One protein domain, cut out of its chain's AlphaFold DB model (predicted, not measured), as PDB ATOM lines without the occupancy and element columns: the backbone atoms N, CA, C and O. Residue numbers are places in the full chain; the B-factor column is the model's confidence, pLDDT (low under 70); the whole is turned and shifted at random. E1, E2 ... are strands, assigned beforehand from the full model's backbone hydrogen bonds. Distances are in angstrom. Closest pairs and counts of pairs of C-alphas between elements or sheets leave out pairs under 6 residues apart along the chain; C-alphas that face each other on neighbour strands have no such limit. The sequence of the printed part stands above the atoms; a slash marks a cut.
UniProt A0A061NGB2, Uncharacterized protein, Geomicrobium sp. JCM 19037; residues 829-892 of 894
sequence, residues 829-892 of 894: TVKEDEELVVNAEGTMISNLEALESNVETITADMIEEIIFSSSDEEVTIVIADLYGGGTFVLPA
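This is residues 829 to 892 of the 894 residues of an uncharacterized protein of Geomicrobium sp. JCM 19037 (UniProt A0A061NGB2). With little regular structure, this domain is a wall of three strands, E2, E3 and E4, with E1 and the long unnamed stretch 829 to 850 looping over one face. The 64 printed residues, 21 of them in named strands, are all strand in class, ordered E1 E2 E3 E4 along the chain, with no named helix. The antiparallel sheet E2 - E3 - E4 is a meander, each strand the antiparallel neighbour of the one before. The whole is compact, radius of gyration of the C-alphas 10.9 A, spanning 30 by 24 by 16 A.

E2, residues 863 to 869, spans 17.2 A from C-alpha 863 at (213.347, 180.500, 137.802). E3, 874 to 879, spans 16.0 A. E4, 887 to 891, spans 13.7 A to C-alpha 891 at (210.238, 190.998, 125.301). E1 is residues 851 to 853.

Hairpin E2 and E3 has N 867 and O 876 at 2.9 A. Hairpin E3 and E4 has N 877 and O 888 at 2.8 A. E1 is apart from E2, E3 and E4; residues 829 to 830 pair antiparallel with its residues 851 to 852.

The C-alphas of Glu 856 and Ser 871, the two farthest apart, are 31.3 A apart. The printed part has no cut, no link between named strands is long, and no printed residue is under 70 in pLDDT.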
ATOM      1  N   THR A 829     210.881 193.012 134.983       92.31
ATOM      2  CA  THR A 829     210.959 193.804 133.751       92.31
ATOM      3  C   THR A 829     212.330 193.627 133.087       92.31
ATOM      4  O   THR A 829     213.194 192.897 133.576       92.31
ATOM      5  N   VAL A 830     212.516 194.238 131.913       91.25
ATOM      6  CA  VAL A 830     213.819 194.334 131.234       91.25
ATOM      7  C   VAL A 830     214.282 195.782 131.348       91.25
ATOM      8  O   VAL A 830     213.496 196.675 131.026       91.25
ATOM      9  N   LYS A 831     215.533 196.003 131.765       90.75
ATOM     10  CA  LYS A 831     216.132 197.344 131.903       90.75
ATOM     11  C   LYS A 831     216.031 198.138 130.593       90.75
ATOM     12  O   LYS A 831     216.196 197.561 129.517       90.75
ATOM     13  N   GLU A 832     215.813 199.457 130.674       84.25
ATOM     14  CA  GLU A 832     215.484 200.320 129.515       84.25
ATOM     15  C   GLU A 832     216.477 200.243 128.334       84.25
ATOM     16  O   GLU A 832     216.065 200.426 127.186       84.25
ATOM     17  N   ASP A 833     217.749 199.911 128.581       84.44
ATOM     18  CA  ASP A 833     218.809 199.836 127.561       84.44
ATOM     19  C   ASP A 833     219.394 198.425 127.349       84.44
ATOM     20  O   ASP A 833     220.410 198.259 126.660       84.44
ATOM     21  N   GLU A 834     218.759 197.390 127.900       88.88
ATOM     22  CA  GLU A 834     219.202 196.005 127.749       88.88
ATOM     23  C   GLU A 834     218.267 195.165 126.871       88.88
ATOM     24  O   GLU A 834     217.096 195.470 126.647       88.88
ATOM     25  N   GLU A 835     218.809 194.078 126.321       86.50
ATOM     26  CA  GLU A 835     218.056 193.126 125.508       86.50
ATOM     27  C   GLU A 835     218.126 191.750 126.166       86.50
ATOM     28  O   GLU A 835     219.211 191.200 126.374       86.50
ATOM     29  N   LEU A 836     216.967 191.170 126.478       88.62
ATOM     30  CA  LEU A 836     216.902 189.847 127.082       88.62
ATOM     31  C   LEU A 836     217.125 188.769 126.015       88.62
ATOM     32  O   LEU A 836     216.331 188.627 125.079       88.62
ATOM     33  N   VAL A 837     218.200 187.988 126.152       88.69
ATOM     34  CA  VAL A 837     218.586 186.977 125.158       88.69
ATOM     35  C   VAL A 837     218.361 185.575 125.705       88.69
ATOM     36  O   VAL A 837     218.998 185.150 126.675       88.69
ATOM     37  N   VAL A 838     217.511 184.808 125.024       86.62
ATOM     38  CA  VAL A 838     217.306 183.385 125.304       86.62
ATOM     39  C   VAL A 838     218.215 182.505 124.453       86.62
ATOM     40  O   VAL A 838     218.591 182.828 123.330       86.62
ATOM     41  N   ASN A 839     218.564 181.332 124.974       86.12
ATOM     42  CA  ASN A 839     219.394 180.379 124.256       86.12
ATOM     43  C   ASN A 839     218.700 179.831 122.987       86.12
ATOM     44  O   ASN A 839     217.486 179.910 122.786       86.12
ATOM     45  N   ALA A 840     219.476 179.150 122.139       79.31
ATOM     46  CA  ALA A 840     218.968 178.576 120.895       79.31
ATOM     47  C   ALA A 840     217.851 177.532 121.085       79.31
ATOM     48  O   ALA A 840     217.196 177.190 120.103       79.31
ATOM     49  N   GLU A 841     217.629 177.009 122.289       81.12
ATOM     50  CA  GLU A 841     216.571 176.044 122.608       81.12
ATOM     51  C   GLU A 841     215.306 176.727 123.156       81.12
ATOM     52  O   GLU A 841     214.235 176.128 123.082       81.12
ATOM     53  N   GLY A 842     215.396 178.003 123.554       78.62
ATOM     54  CA  GLY A 842     214.306 178.801 124.116       78.62
ATOM     55  C   GLY A 842     213.980 178.456 125.569       78.62
ATOM     56  O   GLY A 842     212.832 178.625 125.963       78.62
ATOM     57  N   THR A 843     214.953 177.919 126.312       81.94
ATOM     58  CA  THR A 843     214.763 177.329 127.653       81.94
ATOM     59  C   THR A 843     215.700 177.893 128.718       81.94
ATOM     60  O   THR A 843     215.673 177.427 129.848       81.94
ATOM     61  N   MET A 844     216.592 178.819 128.363       83.88
ATOM     62  CA  MET A 844     217.484 179.493 129.312       83.88
ATOM     63  C   MET A 844     217.689 180.936 128.878       83.88
ATOM     64  O   MET A 844     217.822 181.188 127.677       83.88
ATOM     65  N   ILE A 845     217.789 181.842 129.843       86.00
ATOM     66  CA  ILE A 845     218.214 183.227 129.642       86.00
ATOM     67  C   ILE A 845     219.735 183.270 129.770       86.00
ATOM     68  O   ILE A 845     220.312 182.663 130.667       86.00
ATOM     69  N   SER A 846     220.395 183.925 128.821       81.62
ATOM     70  CA  SER A 846     221.861 183.992 128.779       81.62
ATOM     71  C   SER A 846     222.452 185.184 129.534       81.62
ATOM     72  O   SER A 846     223.646 185.161 129.824       81.62
ATOM     73  N   ASN A 847     221.628 186.180 129.867       87.19
ATOM     74  CA  ASN A 847     221.978 187.397 130.596       87.19
ATOM     75  C   ASN A 847     220.880 187.754 131.611       87.19
ATOM     76  O   ASN A 847     219.986 188.538 131.315       87.19
ATOM     77  N   LEU A 848     220.930 187.162 132.806       87.00
ATOM     78  CA  LEU A 848     219.972 187.479 133.875       87.00
ATOM     79  C   LEU A 848     220.121 188.918 134.398       87.00
ATOM     80  O   LEU A 848     219.134 189.496 134.822       87.00
ATOM     81  N   GLU A 849     221.307 189.526 134.268       85.25
ATOM     82  CA  GLU A 849     221.581 190.929 134.639       85.25
ATOM     83  C   GLU A 849     220.717 191.958 133.881       85.25
ATOM     84  O   GLU A 849     220.569 193.086 134.350       85.25
ATOM     85  N   ALA A 850     220.126 191.565 132.744       88.19
ATOM     86  CA  ALA A 850     219.212 192.399 131.963       88.19
ATOM     87  C   ALA A 850     217.814 192.523 132.574       88.19
ATOM     88  O   ALA A 850     217.016 193.348 132.120       88.19
ATOM     89  N   LEU A 851     217.500 191.673 133.553       89.88
ATOM     90  CA  LEU A 851     216.255 191.740 134.296       89.88
ATOM     91  C   LEU A 851     216.366 192.791 135.401       89.88
ATOM     92  O   LEU A 851     217.413 192.959 136.026       89.88
ATOM     93  N   GLU A 852     215.261 193.480 135.633       89.88
ATOM     94  CA  GLU A 852     215.046 194.383 136.758       89.88
ATOM     95  C   GLU A 852     213.818 193.894 137.523       89.88
ATOM     96  O   GLU A 852     212.882 193.352 136.929       89.88
ATOM     97  N   SER A 853     213.859 193.975 138.848       90.25
ATOM     98  CA  SER A 853     212.844 193.385 139.717       90.25
ATOM     99  C   SER A 853     212.784 194.128 141.046       90.25
ATOM    100  O   SER A 853     213.680 194.908 141.356       90.25
ATOM    101  N   ASN A 854     211.770 193.829 141.855       89.19
ATOM    102  CA  ASN A 854     211.653 194.337 143.221       89.19
ATOM    103  C   ASN A 854     212.635 193.678 144.219       89.19
ATOM    104  O   ASN A 854     212.657 194.062 145.383       89.19
ATOM    105  N   VAL A 855     213.413 192.678 143.792       87.69
ATOM    106  CA  VAL A 855     214.503 192.072 144.572       87.69
ATOM    107  C   VAL A 855     215.863 192.400 143.947       87.69
ATOM    108  O   VAL A 855     215.972 192.575 142.731       87.69
ATOM    109  N   GLU A 856     216.905 192.462 144.779       83.56
ATOM    110  CA  GLU A 856     218.233 192.967 144.398       83.56
ATOM    111  C   GLU A 856     218.864 192.196 143.227       83.56
ATOM    112  O   GLU A 856     219.404 192.794 142.293       83.56
ATOM    113  N   THR A 857     218.777 190.860 143.236       83.38
ATOM    114  CA  THR A 857     219.324 190.022 142.162       83.38
ATOM    115  C   THR A 857     218.406 188.857 141.798       83.38
ATOM    116  O   THR A 857     217.903 188.137 142.655       83.38
ATOM    117  N   ILE A 858     218.221 188.635 140.490       86.69
ATOM    118  CA  ILE A 858     217.520 187.458 139.958       86.69
ATOM    119  C   ILE A 858     218.545 186.391 139.587       86.69
ATOM    120  O   ILE A 858     219.344 186.558 138.660       86.69
ATOM    121  N   THR A 859     218.495 185.260 140.282       86.00
ATOM    122  CA  THR A 859     219.376 184.118 140.023       86.00
ATOM    123  C   THR A 859     218.664 183.033 139.213       86.00
ATOM    124  O   THR A 859     217.443 183.027 139.053       86.00
ATOM    125  N   ALA A 860     219.436 182.100 138.651       83.50
ATOM    126  CA  ALA A 860     218.873 181.011 137.852       83.50
ATOM    127  C   ALA A 860     218.000 180.054 138.684       83.50
ATOM    128  O   ALA A 860     217.075 179.467 138.130       83.50
ATOM    129  N   ASP A 861     218.280 179.918 139.982       79.31
ATOM    130  CA  ASP A 861     217.567 179.005 140.882       79.31
ATOM    131  C   ASP A 861     216.171 179.528 141.261       79.31
ATOM    132  O   ASP A 861     215.283 178.746 141.593       79.31
ATOM    133  N   MET A 862     215.936 180.835 141.111       87.00
ATOM    134  CA  MET A 862     214.622 181.453 141.313       87.00
ATOM    135  C   MET A 862     213.652 181.177 140.159       87.00
ATOM    136  O   MET A 862     212.452 181.407 140.291       87.00
ATOM    137  N   ILE A 863     214.147 180.700 139.012       88.31
ATOM    138  CA  ILE A 863     213.347 180.500 137.802       88.31
ATOM    139  C   ILE A 863     212.993 179.019 137.649       88.31
ATOM    140  O   ILE A 863     213.846 178.182 137.359       88.31
ATOM    141  N   GLU A 864     211.704 178.706 137.752       88.75
ATOM    142  CA  GLU A 864     211.178 177.354 137.567       88.75
ATOM    143  C   GLU A 864     211.118 176.957 136.085       88.75
ATOM    144  O   GLU A 864     211.550 175.867 135.694       88.75
ATOM    145  N   GLU A 865     210.576 177.830 135.230       91.06
ATOM    146  CA  GLU A 865     210.359 177.521 133.816       91.06
ATOM    147  C   GLU A 865     210.586 178.739 132.912       91.06
ATOM    148  O   GLU A 865     210.199 179.864 133.218       91.06
ATOM    149  N   ILE A 866     211.188 178.497 131.741       91.31
ATOM    150  CA  ILE A 866     211.380 179.498 130.686       91.31
ATOM    151  C   ILE A 866     210.762 178.982 129.387       91.31
ATOM    152  O   ILE A 866     211.140 177.919 128.884       91.31
ATOM    153  N   ILE A 867     209.852 179.766 128.805       90.69
ATOM    154  CA  ILE A 867     209.143 179.426 127.566       90.69
ATOM    155  C   ILE A 867     209.253 180.577 126.564       90.69
ATOM    156  O   ILE A 867     208.605 181.607 126.708       90.69
ATOM    157  N   PHE A 868     210.020 180.388 125.489       90.62
ATOM    158  CA  PHE A 868     210.163 181.409 124.444       90.62
ATOM    159  C   PHE A 868     209.174 181.263 123.269       90.62
ATOM    160  O   PHE A 868     209.118 180.217 122.606       90.62
ATOM    161  N   SER A 869     208.475 182.350 122.920       88.38
ATOM    162  CA  SER A 869     207.636 182.466 121.721       88.38
ATOM    163  C   SER A 869     208.348 183.210 120.587       88.38
ATOM    164  O   SER A 869     208.331 184.432 120.478       88.38
ATOM    165  N   SER A 870     208.885 182.455 119.624       79.12
ATOM    166  CA  SER A 870     209.534 183.044 118.438       79.12
ATOM    167  C   SER A 870     208.602 183.806 117.483       79.12
ATOM    168  O   SER A 870     209.093 184.442 116.554       79.12
ATOM    169  N   SER A 871     207.277 183.664 117.615       82.69
ATOM    170  CA  SER A 871     206.316 184.415 116.791       82.69
ATOM    171  C   SER A 871     206.033 185.803 117.332       82.69
ATOM    172  O   SER A 871     205.737 186.690 116.533       82.69
ATOM    173  N   ASP A 872     206.103 185.943 118.652       84.88
ATOM    174  CA  ASP A 872     205.705 187.145 119.376       84.88
ATOM    175  C   ASP A 872     206.928 187.903 119.923       84.88
ATOM    176  O   ASP A 872     206.779 189.041 120.336       84.88
ATOM    177  N   GLU A 873     208.133 187.315 119.818       88.31
ATOM    178  CA  GLU A 873     209.398 187.879 120.328       88.31
ATOM    179  C   GLU A 873     209.333 188.136 121.844       88.31
ATOM    180  O   GLU A 873     209.834 189.128 122.359       88.31
ATOM    181  N   GLU A 874     208.705 187.197 122.560       91.31
ATOM    182  CA  GLU A 874     208.479 187.247 124.005       91.31
ATOM    183  C   GLU A 874     208.954 185.953 124.678       91.31
ATOM    184  O   GLU A 874     208.888 184.861 124.096       91.31
ATOM    185  N   VAL A 875     209.396 186.062 125.928       92.56
ATOM    186  CA  VAL A 875     209.689 184.947 126.828       92.56
ATOM    187  C   VAL A 875     208.743 184.988 128.022       92.56
ATOM    188  O   VAL A 875     208.495 186.041 128.598       92.56
ATOM    189  N   THR A 876     208.206 183.831 128.391       92.81
ATOM    190  CA  THR A 876     207.517 183.635 129.664       92.81
ATOM    191  C   THR A 876     208.509 183.071 130.668       92.81
ATOM    192  O   THR A 876     209.113 182.030 130.397       92.81
ATOM    193  N   ILE A 877     208.674 183.759 131.791       93.06
ATOM    194  CA  ILE A 877     209.486 183.342 132.933       93.06
ATOM    195  C   ILE A 877     208.518 183.004 134.060       93.06
ATOM    196  O   ILE A 877     207.704 183.841 134.448       93.06
ATOM    197  N   VAL A 878     208.582 181.771 134.544       91.75
ATOM    198  CA  VAL A 878     207.862 181.318 135.732       91.75
ATOM    199  C   VAL A 878     208.868 181.305 136.873       91.75
ATOM    200  O   VAL A 878     209.869 180.593 136.793       91.75
ATOM    201  N   ILE A 879     208.634 182.136 137.881       92.19
ATOM    202  CA  ILE A 879     209.388 182.140 139.132       92.19
ATOM    203  C   ILE A 879     208.917 180.956 139.972       92.19
ATOM    204  O   ILE A 879     207.730 180.643 139.974       92.19
ATOM    205  N   ALA A 880     209.843 180.290 140.655       87.06
ATOM    206  CA  ALA A 880     209.514 179.172 141.528       87.06
ATOM    207  C   ALA A 880     208.621 179.615 142.699       87.06
ATOM    208  O   ALA A 880     208.753 180.731 143.202       87.06
ATOM    209  N   ASP A 881     207.742 178.718 143.158       83.19
ATOM    210  CA  ASP A 881     206.780 178.995 144.238       83.19
ATOM    211  C   ASP A 881     207.451 179.532 145.520       83.19
ATOM    212  O   ASP A 881     206.894 180.413 146.171       83.19
ATOM    213  N   LEU A 882     208.675 179.078 145.833       81.44
ATOM    214  CA  LEU A 882     209.465 179.561 146.977       81.44
ATOM    215  C   LEU A 882     209.735 181.077 146.913       81.44
ATOM    216  O   LEU A 882     209.709 181.750 147.935       81.44
ATOM    217  N   TYR A 883     209.929 181.631 145.717       86.06
ATOM    218  CA  TYR A 883     210.244 183.049 145.499       86.06
ATOM    219  C   TYR A 883     209.025 183.848 144.999       86.06
ATOM    220  O   TYR A 883     209.178 184.882 144.350       86.06
ATOM    221  N   GLY A 884     207.806 183.351 145.243       83.44
ATOM    222  CA  GLY A 884     206.549 184.056 144.963       83.44
ATOM    223  C   GLY A 884     205.722 183.503 143.799       83.44
ATOM    224  O   GLY A 884     204.594 183.954 143.594       83.44
ATOM    225  N   GLY A 885     206.231 182.528 143.031       84.81
ATOM    226  CA  GLY A 885     205.439 181.792 142.024       84.81
ATOM    227  C   GLY A 885     204.940 182.624 140.828       84.81
ATOM    228  O   GLY A 885     204.058 182.200 140.072       84.81
ATOM    229  N   GLY A 886     205.441 183.853 140.664       89.06
ATOM    230  CA  GLY A 886     204.989 184.793 139.640       89.06
ATOM    231  C   GLY A 886     205.254 184.304 138.211       89.06
ATOM    232  O   GLY A 886     206.260 183.663 137.922       89.06
ATOM    233  N   THR A 887     204.358 184.629 137.273       93.88
ATOM    234  CA  THR A 887     204.574 184.380 135.836       93.88
ATOM    235  C   THR A 887     204.661 185.700 135.082       93.88
ATOM    236  O   THR A 887     203.676 186.432 134.987       93.88
ATOM    237  N   PHE A 888     205.812 185.956 134.471       94.50
ATOM    238  CA  PHE A 888     206.125 187.205 133.784       94.50
ATOM    239  C   PHE A 888     206.313 186.965 132.290       94.50
ATOM    240  O   PHE A 888     206.900 185.965 131.877       94.50
ATOM    241  N   VAL A 889     205.803 187.874 131.460       93.81
ATOM    242  CA  VAL A 889     205.962 187.820 130.001       93.81
ATOM    243  C   VAL A 889     206.734 189.050 129.562       93.81
ATOM    244  O   VAL A 889     206.243 190.166 129.713       93.81
ATOM    245  N   LEU A 890     207.934 188.835 129.027       93.38
ATOM    246  CA  LEU A 890     208.894 189.890 128.718       93.38
ATOM    247  C   LEU A 890     209.327 189.839 127.254       93.38
ATOM    248  O   LEU A 890     209.405 188.746 126.684       93.38
ATOM    249  N   PRO A 891     209.645 190.986 126.630       90.31
ATOM    250  CA  PRO A 891     210.238 190.998 125.301       90.31
ATOM    251  C   PRO A 891     211.612 190.319 125.339       90.31
ATOM    252  O   PRO A 891     212.421 190.580 126.226       90.31
ATOM    253  N   ALA A 892     211.884 189.439 124.375       89.12
ATOM    254  CA  ALA A 892     213.152 188.722 124.304       89.12
ATOM    255  C   ALA A 892     213.523 188.336 122.872       89.12
ATOM    256  O   ALA A 892     212.670 188.110 122.007       89.12
TER     257      ALA A 892